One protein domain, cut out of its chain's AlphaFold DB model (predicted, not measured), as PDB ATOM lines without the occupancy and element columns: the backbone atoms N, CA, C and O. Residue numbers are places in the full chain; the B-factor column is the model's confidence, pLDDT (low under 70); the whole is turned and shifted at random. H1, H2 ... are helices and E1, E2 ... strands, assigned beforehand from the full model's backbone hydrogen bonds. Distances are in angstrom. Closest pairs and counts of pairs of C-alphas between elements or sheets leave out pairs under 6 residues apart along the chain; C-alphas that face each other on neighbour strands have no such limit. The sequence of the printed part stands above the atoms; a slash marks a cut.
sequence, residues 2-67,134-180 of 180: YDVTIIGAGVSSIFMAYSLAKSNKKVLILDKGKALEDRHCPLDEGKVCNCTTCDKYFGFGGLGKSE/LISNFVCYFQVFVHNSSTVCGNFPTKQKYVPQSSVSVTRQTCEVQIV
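What this domain is: This is residues 2 to 67 and 134 to 180 of the 180 residues of an uncharacterized protein of Bacillus cereus VD133 (UniProt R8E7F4). A small three-stranded sheet stands at one end of the domain, with H1 lying along the strands over one face and H4 standing up from that same face at E3. Beyond the strands' last residues lie long loops: residues 46 to 63, with the short helices H2 and H3 on either side of them along the chain, and a tail, residues 155 to 180. The printed part has 113 residues with four named helices and three named strands, in the order E1 H1 E2 H2 H3 H4 E3. The sheet runs E1 E2 E3, parallel throughout; the class is mixed, helices and strands, with under half of the residues in named elements. The whole is compact, with a radius of gyration of the C-alphas of 14.4 A and spans of 44 by 38 by 22 A.

How they stand to each other: E1, residues 4 to 7, and E2, residues 27 to 30, are parallel neighbours at 16 degrees, with N 6 and O 28 within hydrogen-bond range at 2.8 A. H1, residues 11 to 22, joins them in a strand-helix-strand unit, two parallel neighbour strands with a helix between, with a right-handed crossover. H1 is on the sheet at a height of 9.3 A, over E2 and only just over E1, where 3 of its 12 C-alphas fall; it runs along the strands, at 11 degrees to E2 on the local plane. E3, residues 152 to 154, is the parallel neighbour of E2 at 17 degrees, with N 29 and O 153 2.8 A apart. H4, residues 134 to 148, is on the same face as H1, making two layers, helices on one face of a sheet; it lies over E3 and stands up from the sheet at 67 degrees, on a local plane fitted to just 6 C-alphas. H1 and H4 touch at a steep tilt of 49 degrees, the same way; their closest C-alphas, of Ile 14 and Phe 142, are 7.1 A apart. H3, residues 64 to 67, touches residues 135 to 139 of H4 alone, the C-alphas of Lys 65 and Ser 136 being closest at 5.7 A. H2, residues 42 to 45, touches no helix and is not on the sheet. In H1 and H4 every O i to N i+4 pair is within hydrogen-bond range; H2 and H3 are too short for such a pair.

Where its parts are: E1 begins at C-alpha 4, (-64.924, 27.093, 3.493), and is 10.0 A long, as is E2. H1 measures 17.1 A, H2 5.2 A, H3 5.6 A and H4 21.1 A; H4 begins at C-alpha 134, (-40.488, 19.882, -3.068). E3, 7.0 A long, ends at C-alpha 154, (-58.241, 33.109, -4.129).

The domain as a whole: The two farthest C-alphas, of Asn 24 and Lys 47, are 44.5 A apart. Residues 68 to 133 are not printed, and C-alphas 67 and 134 are 10.3 A apart across the cut. The links E2 to H2 and H2 to H3 are long. The mean pLDDT of the printed part is 75.0; residues 66 to 67, 134, 148 and 157 to 180 are under 70.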
ATOM      1  N   TYR A   2     -69.238  30.112  -0.798       91.00
ATOM      2  CA  TYR A   2     -68.175  29.129  -0.542       91.00
ATOM      3  C   TYR A   2     -68.537  28.280   0.683       91.00
ATOM      4  O   TYR A   2     -69.199  28.788   1.584       91.00
ATOM      5  N   ASP A   3     -68.091  27.024   0.717       95.44
ATOM      6  CA  ASP A   3     -68.272  26.132   1.870       95.44
ATOM      7  C   ASP A   3     -67.262  26.452   2.976       95.44
ATOM      8  O   ASP A   3     -67.578  26.383   4.161       95.44
ATOM      9  N   VAL A   4     -66.031  26.795   2.581       96.25
ATOM     10  CA  VAL A   4     -64.924  27.093   3.493       96.25
ATOM     11  C   VAL A   4     -64.191  28.339   3.009       96.25
ATOM     12  O   VAL A   4     -63.857  28.457   1.831       96.25
ATOM     13  N   THR A   5     -63.914  29.262   3.928       95.31
ATOM     14  CA  THR A   5     -63.009  30.394   3.692       95.31
ATOM     15  C   THR A   5     -61.771  30.227   4.563       95.31
ATOM     16  O   THR A   5     -61.886  30.035   5.771       95.31
ATOM     17  N   ILE A   6     -60.595  30.295   3.950       95.25
ATOM     18  CA  ILE A   6     -59.291  30.159   4.593       95.25
ATOM     19  C   ILE A   6     -58.600  31.522   4.561       95.25
ATOM     20  O   ILE A   6     -58.484  32.137   3.502       95.25
ATOM     21  N   ILE A   7     -58.133  31.983   5.721       95.19
ATOM     22  CA  ILE A   7     -57.355  33.218   5.856       95.19
ATOM     23  C   ILE A   7     -55.884  32.851   6.074       95.19
ATOM     24  O   ILE A   7     -55.544  32.139   7.016       95.19
ATOM     25  N   GLY A   8     -55.022  33.350   5.198       92.69
ATOM     26  CA  GLY A   8     -53.624  32.975   5.036       92.69
ATOM     27  C   GLY A   8     -53.442  31.963   3.904       92.69
ATOM     28  O   GLY A   8     -54.086  30.917   3.893       92.69
ATOM     29  N   ALA A   9     -52.522  32.239   2.979       92.75
ATOM     30  CA  ALA A   9     -52.157  31.366   1.858       92.75
ATOM     31  C   ALA A   9     -50.785  30.705   2.074       92.75
ATOM     32  O   ALA A   9     -50.015  30.507   1.136       92.75
ATOM     33  N   GLY A  10     -50.461  30.381   3.329       91.56
ATOM     34  CA  GLY A  10     -49.259  29.631   3.684       91.56
ATOM     35  C   GLY A  10     -49.333  28.155   3.277       91.56
ATOM     36  O   GLY A  10     -50.364  27.664   2.820       91.56
ATOM     37  N   VAL A  11     -48.238  27.426   3.499       89.38
ATOM     38  CA  VAL A  11     -48.138  25.996   3.151       89.38
ATOM     39  C   VAL A  11     -49.258  25.155   3.765       89.38
ATOM     40  O   VAL A  11     -49.883  24.381   3.052       89.38
ATOM     41  N   SER A  12     -49.587  25.353   5.044       89.69
ATOM     42  CA  SER A  12     -50.664  24.615   5.719       89.69
ATOM     43  C   SER A  12     -52.020  24.810   5.035       89.69
ATOM     44  O   SER A  12     -52.713  23.837   4.746       89.69
ATOM     45  N   SER A  13     -52.369  26.057   4.722       93.06
ATOM     46  CA  SER A  13     -53.605  26.425   4.025       93.06
ATOM     47  C   SER A  13     -53.685  25.834   2.624       93.06
ATOM     48  O   SER A  13     -54.757  25.421   2.193       93.06
ATOM     49  N   ILE A  14     -52.554  25.768   1.921       91.38
ATOM     50  CA  ILE A  14     -52.455  25.173   0.587       91.38
ATOM     51  C   ILE A  14     -52.749  23.665   0.642       91.38
ATOM     52  O   ILE A  14     -53.594  23.185  -0.111       91.38
ATOM     53  N   PHE A  15     -52.142  22.926   1.578       91.56
ATOM     54  CA  PHE A  15     -52.457  21.503   1.777       91.56
ATOM     55  C   PHE A  15     -53.917  21.288   2.203       91.56
ATOM     56  O   PHE A  15     -54.598  20.425   1.656       91.56
ATOM     57  N   MET A  16     -54.432  22.112   3.120       93.62
ATOM     58  CA  MET A  16     -55.835  22.047   3.544       93.62
ATOM     59  C   MET A  16     -56.793  22.264   2.366       93.62
ATOM     60  O   MET A  16     -57.734  21.494   2.181       93.62
ATOM     61  N   ALA A  17     -56.553  23.294   1.554       92.81
ATOM     62  CA  ALA A  17     -57.372  23.587   0.387       92.81
ATOM     63  C   ALA A  17     -57.310  22.460  -0.653       92.81
ATOM     64  O   ALA A  17     -58.341  22.118  -1.227       92.81
ATOM     65  N   TYR A  18     -56.139  21.847  -0.856       90.62
ATOM     66  CA  TYR A  18     -55.984  20.675  -1.718       90.62
ATOM     67  C   TYR A  18     -56.852  19.499  -1.247       90.62
ATOM     68  O   TYR A  18     -57.621  18.943  -2.035       90.62
ATOM     69  N   SER A  19     -56.799  19.155   0.042       90.94
ATOM     70  CA  SER A  19     -57.605  18.063   0.606       90.94
ATOM     71  C   SER A  19     -59.112  18.360   0.566       90.94
ATOM     72  O   SER A  19     -59.917  17.485   0.242       90.94
ATOM     73  N   LEU A  20     -59.519  19.610   0.819       92.31
ATOM     74  CA  LEU A  20     -60.919  20.037   0.709       92.31
ATOM     75  C   LEU A  20     -61.434  20.011  -0.736       92.31
ATOM     76  O   LEU A  20     -62.574  19.607  -0.971       92.31
ATOM     77  N   ALA A  21     -60.595  20.387  -1.704       87.50
ATOM     78  CA  ALA A  21     -60.942  20.342  -3.121       87.50
ATOM     79  C   ALA A  21     -61.224  18.909  -3.594       87.50
ATOM     80  O   ALA A  21     -62.183  18.692  -4.334       87.50
ATOM     81  N   LYS A  22     -60.462  17.917  -3.106       87.56
ATOM     82  CA  LYS A  22     -60.730  16.486  -3.353       87.56
ATOM     83  C   LYS A  22     -62.078  16.017  -2.796       87.56
ATOM     84  O   LYS A  22     -62.648  15.056  -3.298       87.56
ATOM     85  N   SER A  23     -62.599  16.714  -1.790       89.00
ATOM     86  CA  SER A  23     -63.902  16.445  -1.173       89.00
ATOM     87  C   SER A  23     -65.046  17.259  -1.805       89.00
ATOM     88  O   SER A  23     -66.103  17.407  -1.191       89.00
ATOM     89  N   ASN A  24     -64.839  17.821  -3.007       86.31
ATOM     90  CA  ASN A  24     -65.802  18.660  -3.736       86.31
ATOM     91  C   ASN A  24     -66.314  19.887  -2.953       86.31
ATOM     92  O   ASN A  24     -67.405  20.390  -3.225       86.31
ATOM     93  N   LYS A  25     -65.534  20.400  -1.992       91.81
ATOM     94  CA  LYS A  25     -65.863  21.644  -1.283       91.81
ATOM     95  C   LYS A  25     -65.430  22.865  -2.087       91.81
ATOM     96  O   LYS A  25     -64.343  22.883  -2.663       91.81
ATOM     97  N   LYS A  26     -66.263  23.909  -2.086       90.94
ATOM     98  CA  LYS A  26     -65.934  25.230  -2.629       90.94
ATOM     99  C   LYS A  26     -65.129  26.018  -1.606       90.94
ATOM    100  O   LYS A  26     -65.660  26.393  -0.560       90.94
ATOM    101  N   VAL A  27     -63.870  26.294  -1.914       93.38
ATOM    102  CA  VAL A  27     -62.917  26.935  -1.003       93.38
ATOM    103  C   VAL A  27     -62.536  28.319  -1.519       93.38
ATOM    104  O   VAL A  27     -62.221  28.483  -2.695       93.38
ATOM    105  N   LEU A  28     -62.531  29.313  -0.633       92.31
ATOM    106  CA  LEU A  28     -61.938  30.629  -0.870       92.31
ATOM    107  C   LEU A  28     -60.687  30.784  -0.004       92.31
ATOM    108  O   LEU A  28     -60.771  30.596   1.205       92.31
ATOM    109  N   ILE A  29     -59.552  31.155  -0.589       93.50
ATOM    110  CA  ILE A  29     -58.302  31.430   0.135       93.50
ATOM    111  C   ILE A  29     -57.972  32.917   0.022       93.50
ATOM    112  O   ILE A  29     -57.877  33.450  -1.084       93.50
ATOM    113  N   LEU A  30     -57.768  33.584   1.156       92.69
ATOM    114  CA  LEU A  30     -57.438  35.006   1.222       92.69
ATOM    115  C   LEU A  30     -56.122  35.228   1.957       92.69
ATOM    116  O   LEU A  30     -55.938  34.699   3.042       92.69
ATOM    117  N   ASP A  31     -55.225  36.054   1.436       93.12
ATOM    118  CA  ASP A  31     -53.998  36.487   2.126       93.12
ATOM    119  C   ASP A  31     -53.743  37.951   1.780       93.12
ATOM    120  O   ASP A  31     -54.225  38.479   0.776       93.12
ATOM    121  N   LYS A  32     -53.025  38.624   2.672       91.94
ATOM    122  CA  LYS A  32     -52.693  40.038   2.546       91.94
ATOM    123  C   LYS A  32     -51.581  40.272   1.517       91.94
ATOM    124  O   LYS A  32     -51.453  41.382   1.007       91.94
ATOM    125  N   GLY A  33     -50.740  39.270   1.274       90.81
ATOM    126  CA  GLY A  33     -49.633  39.375   0.333       90.81
ATOM    127  C   GLY A  33     -50.018  39.046  -1.106       90.81
ATOM    128  O   GLY A  33     -51.187  38.992  -1.480       90.81
ATOM    129  N   LYS A  34     -48.990  38.849  -1.929       89.94
ATOM    130  CA  LYS A  34     -49.105  38.746  -3.387       89.94
ATOM    131  C   LYS A  34     -49.041  37.299  -3.886       89.94
ATOM    132  O   LYS A  34     -48.680  36.385  -3.138       89.94
ATOM    133  N   ALA A  35     -49.348  37.118  -5.167       88.31
ATOM    134  CA  ALA A  35     -49.046  35.908  -5.928       88.31
ATOM    135  C   ALA A  35     -47.531  35.631  -5.966       88.31
ATOM    136  O   ALA A  35     -46.731  36.556  -5.822       88.31
ATOM    137  N   LEU A  36     -47.122  34.369  -6.128       84.38
ATOM    138  CA  LEU A  36     -45.724  33.948  -5.973       84.38
ATOM    139  C   LEU A  36     -44.738  34.695  -6.888       84.38
ATOM    140  O   LEU A  36     -43.644  35.043  -6.425       84.38
ATOM    141  N   GLU A  37     -45.137  34.958  -8.135       83.31
ATOM    142  CA  GLU A  37     -44.379  35.692  -9.157       83.31
ATOM    143  C   GLU A  37     -44.167  37.171  -8.808       83.31
ATOM    144  O   GLU A  37     -43.115  37.732  -9.100       83.31
ATOM    145  N   ASP A  38     -45.125  37.778  -8.110       86.94
ATOM    146  CA  ASP A  38     -45.100  39.199  -7.750       86.94
ATOM    147  C   ASP A  38     -44.460  39.445  -6.372       86.94
ATOM    148  O   ASP A  38     -44.316  40.591  -5.933       86.94
ATOM    149  N   ARG A  39     -44.079  38.376  -5.658       86.56
ATOM    150  CA  ARG A  39     -43.388  38.452  -4.363       86.56
ATOM    151  C   ARG A  39     -41.902  38.754  -4.578       86.56
ATOM    152  O   ARG A  39     -41.130  37.823  -4.826       86.56
ATOM    153  N   HIS A  40     -41.500  40.013  -4.401       86.62
ATOM    154  CA  HIS A  40     -40.107  40.462  -4.527       86.62
ATOM    155  C   HIS A  40     -39.657  41.212  -3.269       86.62
ATOM    156  O   HIS A  40     -40.232  42.239  -2.907       86.62
ATOM    157  N   CYS A  41     -38.630  40.701  -2.584       87.00
ATOM    158  CA  CYS A  41     -38.080  41.340  -1.393       87.00
ATOM    159  C   CYS A  41     -36.709  41.961  -1.706       87.00
ATOM    160  O   CYS A  41     -35.814  41.228  -2.123       87.00
ATOM    161  N   PRO A  42     -36.480  43.258  -1.418       87.94
ATOM    162  CA  PRO A  42     -35.176  43.894  -1.628       87.94
ATOM    163  C   PRO A  42     -34.014  43.193  -0.906       87.94
ATOM    164  O   PRO A  42     -32.878  43.261  -1.366       87.94
ATOM    165  N   LEU A  43     -34.287  42.487   0.202       88.69
ATOM    166  CA  LEU A  43     -33.273  41.689   0.908       88.69
ATOM    167  C   LEU A  43     -32.670  40.587   0.042       88.69
ATOM    168  O   LEU A  43     -31.501  40.261   0.226       88.69
ATOM    169  N   ASP A  44     -33.441  40.010  -0.880       84.06
ATOM    170  CA  ASP A  44     -32.940  38.949  -1.755       84.06
ATOM    171  C   ASP A  44     -31.965  39.518  -2.814       84.06
ATOM    172  O   ASP A  44     -31.139  38.788  -3.352       84.06
ATOM    173  N   GLU A  45     -31.985  40.839  -3.027       86.69
ATOM    174  CA  GLU A  45     -31.027  41.604  -3.839       86.69
ATOM    175  C   GLU A  45     -29.907  42.254  -2.996       86.69
ATOM    176  O   GLU A  45     -29.174  43.115  -3.486       86.69
ATOM    177  N   GLY A  46     -29.786  41.910  -1.708       89.31
ATOM    178  CA  GLY A  46     -28.790  42.498  -0.800       89.31
ATOM    179  C   GLY A  46     -29.087  43.940  -0.365       89.31
ATOM    180  O   GLY A  46     -28.211  44.610   0.180       89.31
ATOM    181  N   LYS A  47     -30.308  44.436  -0.591       91.56
ATOM    182  CA  LYS A  47     -30.759  45.775  -0.182       91.56
ATOM    183  C   LYS A  47     -31.504  45.724   1.155       91.56
ATOM    184  O   LYS A  47     -31.912  44.669   1.635       91.56
ATOM    185  N   VAL A  48     -31.733  46.890   1.756       90.88
ATOM    186  CA  VAL A  48     -32.509  47.003   3.001       90.88
ATOM    187  C   VAL A  48     -33.998  46.762   2.722       90.88
ATOM    188  O   VAL A  48     -34.580  47.377   1.829       90.88
ATOM    189  N   CYS A  49     -34.639  45.888   3.503       89.00
ATOM    190  CA  CYS A  49     -36.090  45.694   3.459       89.00
ATOM    191  C   CYS A  49     -36.800  46.668   4.403       89.00
ATOM    192  O   CYS A  49     -36.768  46.490   5.617       89.00
ATOM    193  N   ASN A  50     -37.527  47.623   3.820       87.88
ATOM    194  CA  ASN A  50     -38.414  48.559   4.523       87.88
ATOM    195  C   ASN A  50     -39.898  48.317   4.169       87.88
ATOM    196  O   ASN A  50     -40.697  49.247   4.087       87.88
ATOM    197  N   CYS A  51     -40.269  47.069   3.875       84.69
ATOM    198  CA  CYS A  51     -41.606  46.723   3.400       84.69
ATOM    199  C   CYS A  51     -42.662  46.837   4.514       84.69
ATOM    200  O   CYS A  51     -42.519  46.220   5.567       84.69
ATOM    201  N   THR A  52     -43.787  47.512   4.251       85.31
ATOM    202  CA  THR A  52     -44.959  47.522   5.157       85.31
ATOM    203  C   THR A  52     -45.642  46.152   5.239       85.31
ATOM    204  O   THR A  52     -46.137  45.746   6.285       85.31
ATOM    205  N   THR A  53     -45.682  45.430   4.117       87.81
ATOM    206  CA  THR A  53     -46.051  44.011   4.038       87.81
ATOM    207  C   THR A  53     -44.914  43.323   3.307       87.81
ATOM    208  O   THR A  53     -44.668  43.609   2.140       87.81
ATOM    209  N   CYS A  54     -44.141  42.509   4.023       89.19
ATOM    210  CA  CYS A  54     -42.914  41.940   3.484       89.19
ATOM    211  C   CYS A  54     -43.208  40.697   2.638       89.19
ATOM    212  O   CYS A  54     -43.663  39.676   3.157       89.19
ATOM    213  N   ASP A  55     -42.872  40.771   1.350       88.88
ATOM    214  CA  ASP A  55     -43.075  39.699   0.369       88.88
ATOM    215  C   ASP A  55     -42.290  38.418   0.702       88.88
ATOM    216  O   ASP A  55     -42.566  37.358   0.144       88.88
ATOM    217  N   LYS A  56     -41.348  38.465   1.656       85.50
ATOM    218  CA  LYS A  56     -40.674  37.273   2.193       85.50
ATOM    219  C   LYS A  56     -41.585  36.427   3.087       85.50
ATOM    220  O   LYS A  56     -41.481  35.205   3.076       85.50
ATOM    221  N   TYR A  57     -42.515  37.060   3.799       87.56
ATOM    222  CA  TYR A  57     -43.386  36.403   4.779       87.56
ATOM    223  C   TYR A  57     -44.827  36.256   4.290       87.56
ATOM    224  O   TYR A  57     -45.437  35.210   4.499       87.56
ATOM    225  N   PHE A  58     -45.362  37.293   3.642       90.50
ATOM    226  CA  PHE A  58     -46.767  37.375   3.248       90.50
ATOM    227  C   PHE A  58     -46.965  37.017   1.774       90.50
ATOM    228  O   PHE A  58     -46.108  37.302   0.933       90.50
ATOM    229  N   GLY A  59     -48.131  36.452   1.460       90.31
ATOM    230  CA  GLY A  59     -48.515  36.044   0.112       90.31
ATOM    231  C   GLY A  59     -48.504  34.537  -0.091       90.31
ATOM    232  O   GLY A  59     -48.242  33.753   0.825       90.31
ATOM    233  N   PHE A  60     -48.793  34.126  -1.321       90.38
ATOM    234  CA  PHE A  60     -48.990  32.725  -1.670       90.38
ATOM    235  C   PHE A  60     -47.743  31.882  -1.382       90.38
ATOM    236  O   PHE A  60     -46.635  32.230  -1.794       90.38
ATOM    237  N   GLY A  61     -47.907  30.787  -0.641       88.38
ATOM    238  CA  GLY A  61     -46.828  29.932  -0.143       88.38
ATOM    239  C   GLY A  61     -46.242  30.362   1.206       88.38
ATOM    240  O   GLY A  61     -45.514  29.582   1.821       88.38
ATOM    241  N   GLY A  62     -46.543  31.570   1.699       89.56
ATOM    242  CA  GLY A  62     -46.001  32.112   2.950       89.56
ATOM    243  C   GLY A  62     -44.474  31.983   3.039       89.56
ATOM    244  O   GLY A  62     -43.767  32.183   2.048       89.56
ATOM    245  N   LEU A  63     -43.968  31.578   4.206       82.62
ATOM    246  CA  LEU A  63     -42.548  31.257   4.436       82.62
ATOM    247  C   LEU A  63     -42.046  30.023   3.666       82.62
ATOM    248  O   LEU A  63     -40.845  29.850   3.472       82.62
ATOM    249  N   GLY A  64     -42.957  29.173   3.186       74.69
ATOM    250  CA  GLY A  64     -42.610  27.974   2.425       74.69
ATOM    251  C   GLY A  64     -41.929  28.265   1.089       74.69
ATOM    252  O   GLY A  64     -41.212  27.396   0.598       74.69
ATOM    253  N   LYS A  65     -42.082  29.487   0.546       72.19
ATOM    254  CA  LYS A  65     -41.363  29.960  -0.653       72.19
ATOM    255  C   LYS A  65     -39.840  29.883  -0.479       72.19
ATOM    256  O   LYS A  65     -39.144  29.585  -1.443       72.19
ATOM    257  N   SER A  66     -39.332  30.191   0.719       58.19
ATOM    258  CA  SER A  66     -37.908  30.479   0.952       58.19
ATOM    259  C   SER A  66     -37.148  29.443   1.770       58.19
ATOM    260  O   SER A  66     -35.936  29.588   1.908       58.19
ATOM    261  N   GLU A  67     -37.816  28.448   2.360       62.44
ATOM    262  CA  GLU A  67     -37.130  27.377   3.104       62.44
ATOM    263  C   GLU A  67     -37.348  25.984   2.515       62.44
ATOM    264  O   GLU A  67     -36.421  25.176   2.534       62.44
ATOM    265  N   LEU A 134     -39.219  20.646  -3.116       65.06
ATOM    266  CA  LEU A 134     -40.488  19.882  -3.068       65.06
ATOM    267  C   LEU A 134     -41.684  20.728  -2.660       65.06
ATOM    268  O   LEU A 134     -42.675  20.792  -3.383       65.06
ATOM    269  N   ILE A 135     -41.578  21.399  -1.513       70.00
ATOM    270  CA  ILE A 135     -42.634  22.301  -1.056       70.00
ATOM    271  C   ILE A 135     -42.750  23.475  -2.030       70.00
ATOM    272  O   ILE A 135     -43.861  23.870  -2.356       70.00
ATOM    273  N   SER A 136     -41.630  23.983  -2.557       71.06
ATOM    274  CA  SER A 136     -41.650  25.050  -3.564       71.06
ATOM    275  C   SER A 136     -42.376  24.622  -4.850       71.06
ATOM    276  O   SER A 136     -43.292  25.314  -5.283       71.06
ATOM    277  N   ASN A 137     -42.072  23.438  -5.401       72.81
ATOM    278  CA  ASN A 137     -42.766  22.902  -6.577       72.81
ATOM    279  C   ASN A 137     -44.259  22.698  -6.316       72.81
ATOM    280  O   ASN A 137     -45.081  23.062  -7.156       72.81
ATOM    281  N   PHE A 138     -44.618  22.141  -5.156       78.44
ATOM    282  CA  PHE A 138     -46.019  21.964  -4.785       78.44
ATOM    283  C   PHE A 138     -46.743  23.306  -4.651       78.44
ATOM    284  O   PHE A 138     -47.852  23.444  -5.152       78.44
ATOM    285  N   VAL A 139     -46.113  24.316  -4.043       81.19
ATOM    286  CA  VAL A 139     -46.661  25.678  -3.953       81.19
ATOM    287  C   VAL A 139     -46.865  26.272  -5.350       81.19
ATOM    288  O   VAL A 139     -47.961  26.747  -5.636       81.19
ATOM    289  N   CYS A 140     -45.876  26.195  -6.248       78.25
ATOM    290  CA  CYS A 140     -46.024  26.657  -7.635       78.25
ATOM    291  C   CYS A 140     -47.190  25.953  -8.342       78.25
ATOM    292  O   CYS A 140     -48.076  26.606  -8.895       78.25
ATOM    293  N   TYR A 141     -47.224  24.618  -8.279       78.94
ATOM    294  CA  TYR A 141     -48.286  23.822  -8.885       78.94
ATOM    295  C   TYR A 141     -49.656  24.189  -8.316       78.94
ATOM    296  O   TYR A 141     -50.618  24.376  -9.061       78.94
ATOM    297  N   PHE A 142     -49.759  24.320  -6.993       82.19
ATOM    298  CA  PHE A 142     -51.027  24.610  -6.348       82.19
ATOM    299  C   PHE A 142     -51.535  26.008  -6.702       82.19
ATOM    300  O   PHE A 142     -52.738  26.186  -6.858       82.19
ATOM    301  N   GLN A 143     -50.658  26.992  -6.916       79.38
ATOM    302  CA  GLN A 143     -51.090  28.303  -7.403       79.38
ATOM    303  C   GLN A 143     -51.720  28.213  -8.799       79.38
ATOM    304  O   GLN A 143     -52.766  28.814  -9.052       79.38
ATOM    305  N   VAL A 144     -51.124  27.417  -9.691       74.94
ATOM    306  CA  VAL A 144     -51.686  27.129 -11.019       74.94
ATOM    307  C   VAL A 144     -53.012  26.371 -10.902       74.94
ATOM    308  O   VAL A 144     -53.957  26.677 -11.629       74.94
ATOM    309  N   PHE A 145     -53.121  25.418  -9.971       78.81
ATOM    310  CA  PHE A 145     -54.376  24.721  -9.683       78.81
ATOM    311  C   PHE A 145     -55.469  25.693  -9.224       78.81
ATOM    312  O   PHE A 145     -56.558  25.663  -9.780       78.81
ATOM    313  N   VAL A 146     -55.180  26.594  -8.278       77.38
ATOM    314  CA  VAL A 146     -56.134  27.618  -7.810       77.38
ATOM    315  C   VAL A 146     -56.589  28.524  -8.960       77.38
ATOM    316  O   VAL A 146     -57.759  28.877  -9.020       77.38
ATOM    317  N   HIS A 147     -55.705  28.864  -9.902       73.81
ATOM    318  CA  HIS A 147     -56.074  29.682 -11.063       73.81
ATOM    319  C   HIS A 147     -57.035  28.971 -12.030       73.81
ATOM    320  O   HIS A 147     -57.910  29.608 -12.609       73.81
ATOM    321  N   ASN A 148     -56.874  27.657 -12.215       69.31
ATOM    322  CA  ASN A 148     -57.658  26.871 -13.175       69.31
ATOM    323  C   ASN A 148     -58.833  26.108 -12.535       69.31
ATOM    324  O   ASN A 148     -59.592  25.441 -13.236       69.31
ATOM    325  N   SER A 149     -58.974  26.163 -11.210       76.81
ATOM    326  CA  SER A 149     -59.984  25.409 -10.474       76.81
ATOM    327  C   SER A 149     -61.317  26.150 -10.418       76.81
ATOM    328  O   SER A 149     -61.392  27.331 -10.088       76.81
ATOM    329  N   SER A 150     -62.406  25.422 -10.662       75.25
ATOM    330  CA  SER A 150     -63.768  25.904 -10.409       75.25
ATOM    331  C   SER A 150     -64.203  25.744  -8.946       75.25
ATOM    332  O   SER A 150     -65.265  26.238  -8.566       75.25
ATOM    333  N   THR A 151     -63.432  25.013  -8.129       82.75
ATOM    334  CA  THR A 151     -63.759  24.708  -6.725       82.75
ATOM    335  C   THR A 151     -62.912  25.488  -5.730       82.75
ATOM    336  O   THR A 151     -63.381  25.734  -4.623       82.75
ATOM    337  N   VAL A 152     -61.708  25.923  -6.101       83.81
ATOM    338  CA  VAL A 152     -60.834  26.717  -5.230       83.81
ATOM    339  C   VAL A 152     -60.577  28.072  -5.866       83.81
ATOM    340  O   VAL A 152     -60.058  28.143  -6.971       83.81
ATOM    341  N   CYS A 153     -60.911  29.145  -5.157       85.69
ATOM    342  CA  CYS A 153     -60.652  30.519  -5.577       85.69
ATOM    343  C   CYS A 153     -59.711  31.212  -4.586       85.69
ATOM    344  O   CYS A 153     -59.677  30.862  -3.407       85.69
ATOM    345  N   GLY A 154     -59.003  32.250  -5.031       82.94
ATOM    346  CA  GLY A 154     -58.241  33.109  -4.129       82.94
ATOM    347  C   GLY A 154     -58.062  34.530  -4.645       82.94
ATOM    348  O   GLY A 154     -58.333  34.811  -5.810       82.94
ATOM    349  N   ASN A 155     -57.612  35.432  -3.771       81.75
ATOM    350  CA  ASN A 155     -57.390  36.848  -4.091       81.75
ATOM    351  C   ASN A 155     -55.978  37.150  -4.638       81.75
ATOM    352  O   ASN A 155     -55.530  38.293  -4.573       81.75
ATOM    353  N   PHE A 156     -55.283  36.146  -5.179       74.62
ATOM    354  CA  PHE A 156     -53.945  36.291  -5.762       74.62
ATOM    355  C   PHE A 156     -54.048  36.220  -7.284       74.62
ATOM    356  O   PHE A 156     -54.252  35.129  -7.821       74.62
ATOM    357  N   PRO A 157     -53.942  37.348  -8.002       55.53
ATOM    358  CA  PRO A 157     -53.930  37.320  -9.457       55.53
ATOM    359  C   PRO A 157     -52.666  36.592  -9.926       55.53
ATOM    360  O   PRO A 157     -51.566  37.001  -9.576       55.53
ATOM    361  N   THR A 158     -52.814  35.513 -10.696       54.06
ATOM    362  CA  THR A 158     -51.683  34.820 -11.337       54.06
ATOM    363  C   THR A 158     -51.687  35.119 -12.831       54.06
ATOM    364  O   THR A 158     -52.755  35.245 -13.438       54.06
ATOM    365  N   LYS A 159     -50.497  35.243 -13.427       50.16
ATOM    366  CA  LYS A 159     -50.323  35.372 -14.889       50.16
ATOM    367  C   LYS A 159     -49.927  34.050 -15.560       50.16
ATOM    368  O   LYS A 159     -49.813  34.000 -16.784       50.16
ATOM    369  N   GLN A 160     -49.682  32.992 -14.785       47.53
ATOM    370  CA  GLN A 160     -49.156  31.725 -15.294       47.53
ATOM    371  C   GLN A 160     -50.262  30.824 -15.857       47.53
ATOM    372  O   GLN A 160     -51.168  30.394 -15.144       47.53
ATOM    373  N   LYS A 161     -50.147  30.487 -17.149       39.62
ATOM    374  CA  LYS A 161     -50.916  29.407 -17.784       39.62
ATOM    375  C   LYS A 161     -50.339  28.042 -17.382       39.62
ATOM    376  O   LYS A 161     -49.146  27.922 -17.127       39.62
ATOM    377  N   TYR A 162     -51.205  27.028 -17.331       40.22
ATOM    378  CA  TYR A 162     -50.886  25.627 -17.030       40.22
ATOM    379  C   TYR A 162     -49.632  25.112 -17.769       40.22
ATOM    380  O   TYR A 162     -49.551  25.244 -18.988       40.22
ATOM    381  N   VAL A 163     -48.696  24.485 -17.041       40.62
ATOM    382  CA  VAL A 163     -47.528  23.778 -17.604       40.62
ATOM    383  C   VAL A 163     -47.644  22.286 -17.249       40.62
ATOM    384  O   VAL A 163     -47.654  21.953 -16.060       40.62
ATOM    385  N   PRO A 164     -47.764  21.374 -18.233       35.59
ATOM    386  CA  PRO A 164     -47.846  19.937 -17.979       35.59
ATOM    387  C   PRO A 164     -46.581  19.397 -17.292       35.59
ATOM    388  O   PRO A 164     -45.462  19.835 -17.574       35.59
ATOM    389  N   GLN A 165     -46.747  18.381 -16.435       39.84
ATOM    390  CA  GLN A 165     -45.669  17.745 -15.653       39.84
ATOM    391  C   GLN A 165     -44.462  17.283 -16.493       39.84
ATOM    392  O   GLN A 165     -43.350  17.225 -15.980       39.84
ATOM    393  N   SER A 166     -44.658  16.994 -17.782       35.25
ATOM    394  CA  SER A 166     -43.614  16.562 -18.719       35.25
ATOM    395  C   SER A 166     -42.632  17.662 -19.150       35.25
ATOM    396  O   SER A 166     -41.685  17.358 -19.866       35.25
ATOM    397  N   SER A 167     -42.846  18.921 -18.747       30.53
ATOM    398  CA  SER A 167     -42.098  20.092 -19.252       30.53
ATOM    399  C   SER A 167     -41.401  20.939 -18.175       30.53
ATOM    400  O   SER A 167     -40.865  22.001 -18.470       30.53
ATOM    401  N   VAL A 168     -41.356  20.480 -16.918       35.44
ATOM    402  CA  VAL A 168     -40.698  21.221 -15.826       35.44
ATOM    403  C   VAL A 168     -39.237  20.780 -15.683       35.44
ATOM    404  O   VAL A 168     -38.937  19.798 -15.004       35.44
ATOM    405  N   SER A 169     -38.306  21.518 -16.296       29.45
ATOM    406  CA  SER A 169     -36.871  21.393 -16.012       29.45
ATOM    407  C   SER A 169     -36.484  22.291 -14.837       29.45
ATOM    408  O   SER A 169     -36.562  23.516 -14.907       29.45
ATOM    409  N   VAL A 170     -36.068  21.668 -13.742       31.70
ATOM    410  CA  VAL A 170     -35.779  22.334 -12.476       31.70
ATOM    411  C   VAL A 170     -34.334  22.847 -12.460       31.70
ATOM    412  O   VAL A 170     -33.402  22.053 -12.340       31.70
ATOM    413  N   THR A 171     -34.127  24.164 -12.533       26.28
ATOM    414  CA  THR A 171     -32.821  24.788 -12.257       26.28
ATOM    415  C   THR A 171     -32.867  25.625 -10.980       26.28
ATOM    416  O   THR A 171     -33.894  26.170 -10.580       26.28
ATOM    417  N   ARG A 172     -31.744  25.625 -10.249       31.22
ATOM    418  CA  ARG A 172     -31.609  26.299  -8.954       31.22
ATOM    419  C   ARG A 172     -31.796  27.810  -9.156       31.22
ATOM    420  O   ARG A 172     -31.026  28.410  -9.886       31.22
ATOM    421  N   GLN A 173     -32.748  28.389  -8.422       35.28
ATOM    422  CA  GLN A 173     -32.907  29.824  -8.112       35.28
ATOM    423  C   GLN A 173     -33.798  30.734  -8.969       35.28
ATOM    424  O   GLN A 173     -34.011  31.863  -8.537       35.28
ATOM    425  N   THR A 174     -34.459  30.289 -10.034       30.38
ATOM    426  CA  THR A 174     -35.497  31.121 -10.669       30.38
ATOM    427  C   THR A 174     -36.749  30.302 -10.945       30.38
ATOM    428  O   THR A 174     -36.689  29.184 -11.446       30.38
ATOM    429  N   CYS A 175     -37.922  30.857 -10.624       31.30
ATOM    430  CA  CYS A 175     -39.176  30.424 -11.242       31.30
ATOM    431  C   CYS A 175     -39.190  30.892 -12.711       31.30
ATOM    432  O   CYS A 175     -40.089  31.618 -13.117       31.30
ATOM    433  N   GLU A 176     -38.171  30.539 -13.493       27.75
ATOM    434  CA  GLU A 176     -38.197  30.662 -14.946       27.75
ATOM    435  C   GLU A 176     -38.475  29.279 -15.511       27.75
ATOM    436  O   GLU A 176     -37.612  28.406 -15.588       27.75
ATOM    437  N   VAL A 177     -39.739  29.073 -15.863       32.97
ATOM    438  CA  VAL A 177     -40.168  27.905 -16.619       32.97
ATOM    439  C   VAL A 177     -39.928  28.238 -18.088       32.97
ATOM    440  O   VAL A 177     -40.660  29.039 -18.668       32.97
ATOM    441  N   GLN A 178     -38.862  27.691 -18.675       25.09
ATOM    442  CA  GLN A 178     -38.615  27.832 -20.109       25.09
ATOM    443  C   GLN A 178     -39.567  26.931 -20.903       25.09
ATOM    444  O   GLN A 178     -39.724  25.747 -20.608       25.09
ATOM    445  N   ILE A 179     -40.200  27.535 -21.907       27.47
ATOM    446  CA  ILE A 179     -41.032  26.882 -22.916       27.47
ATOM    447  C   ILE A 179     -40.076  26.271 -23.945       27.47
ATOM    448  O   ILE A 179     -39.321  27.013 -24.574       27.47
ATOM    449  N   VAL A 180     -40.108  24.950 -24.115       27.73
ATOM    450  CA  VAL A 180     -39.589  24.278 -25.317       27.73
ATOM    451  C   VAL A 180     -40.769  23.673 -26.051       27.73
ATOM    452  O   VAL A 180     -41.585  23.009 -25.371       27.73
TER     453      VAL A 180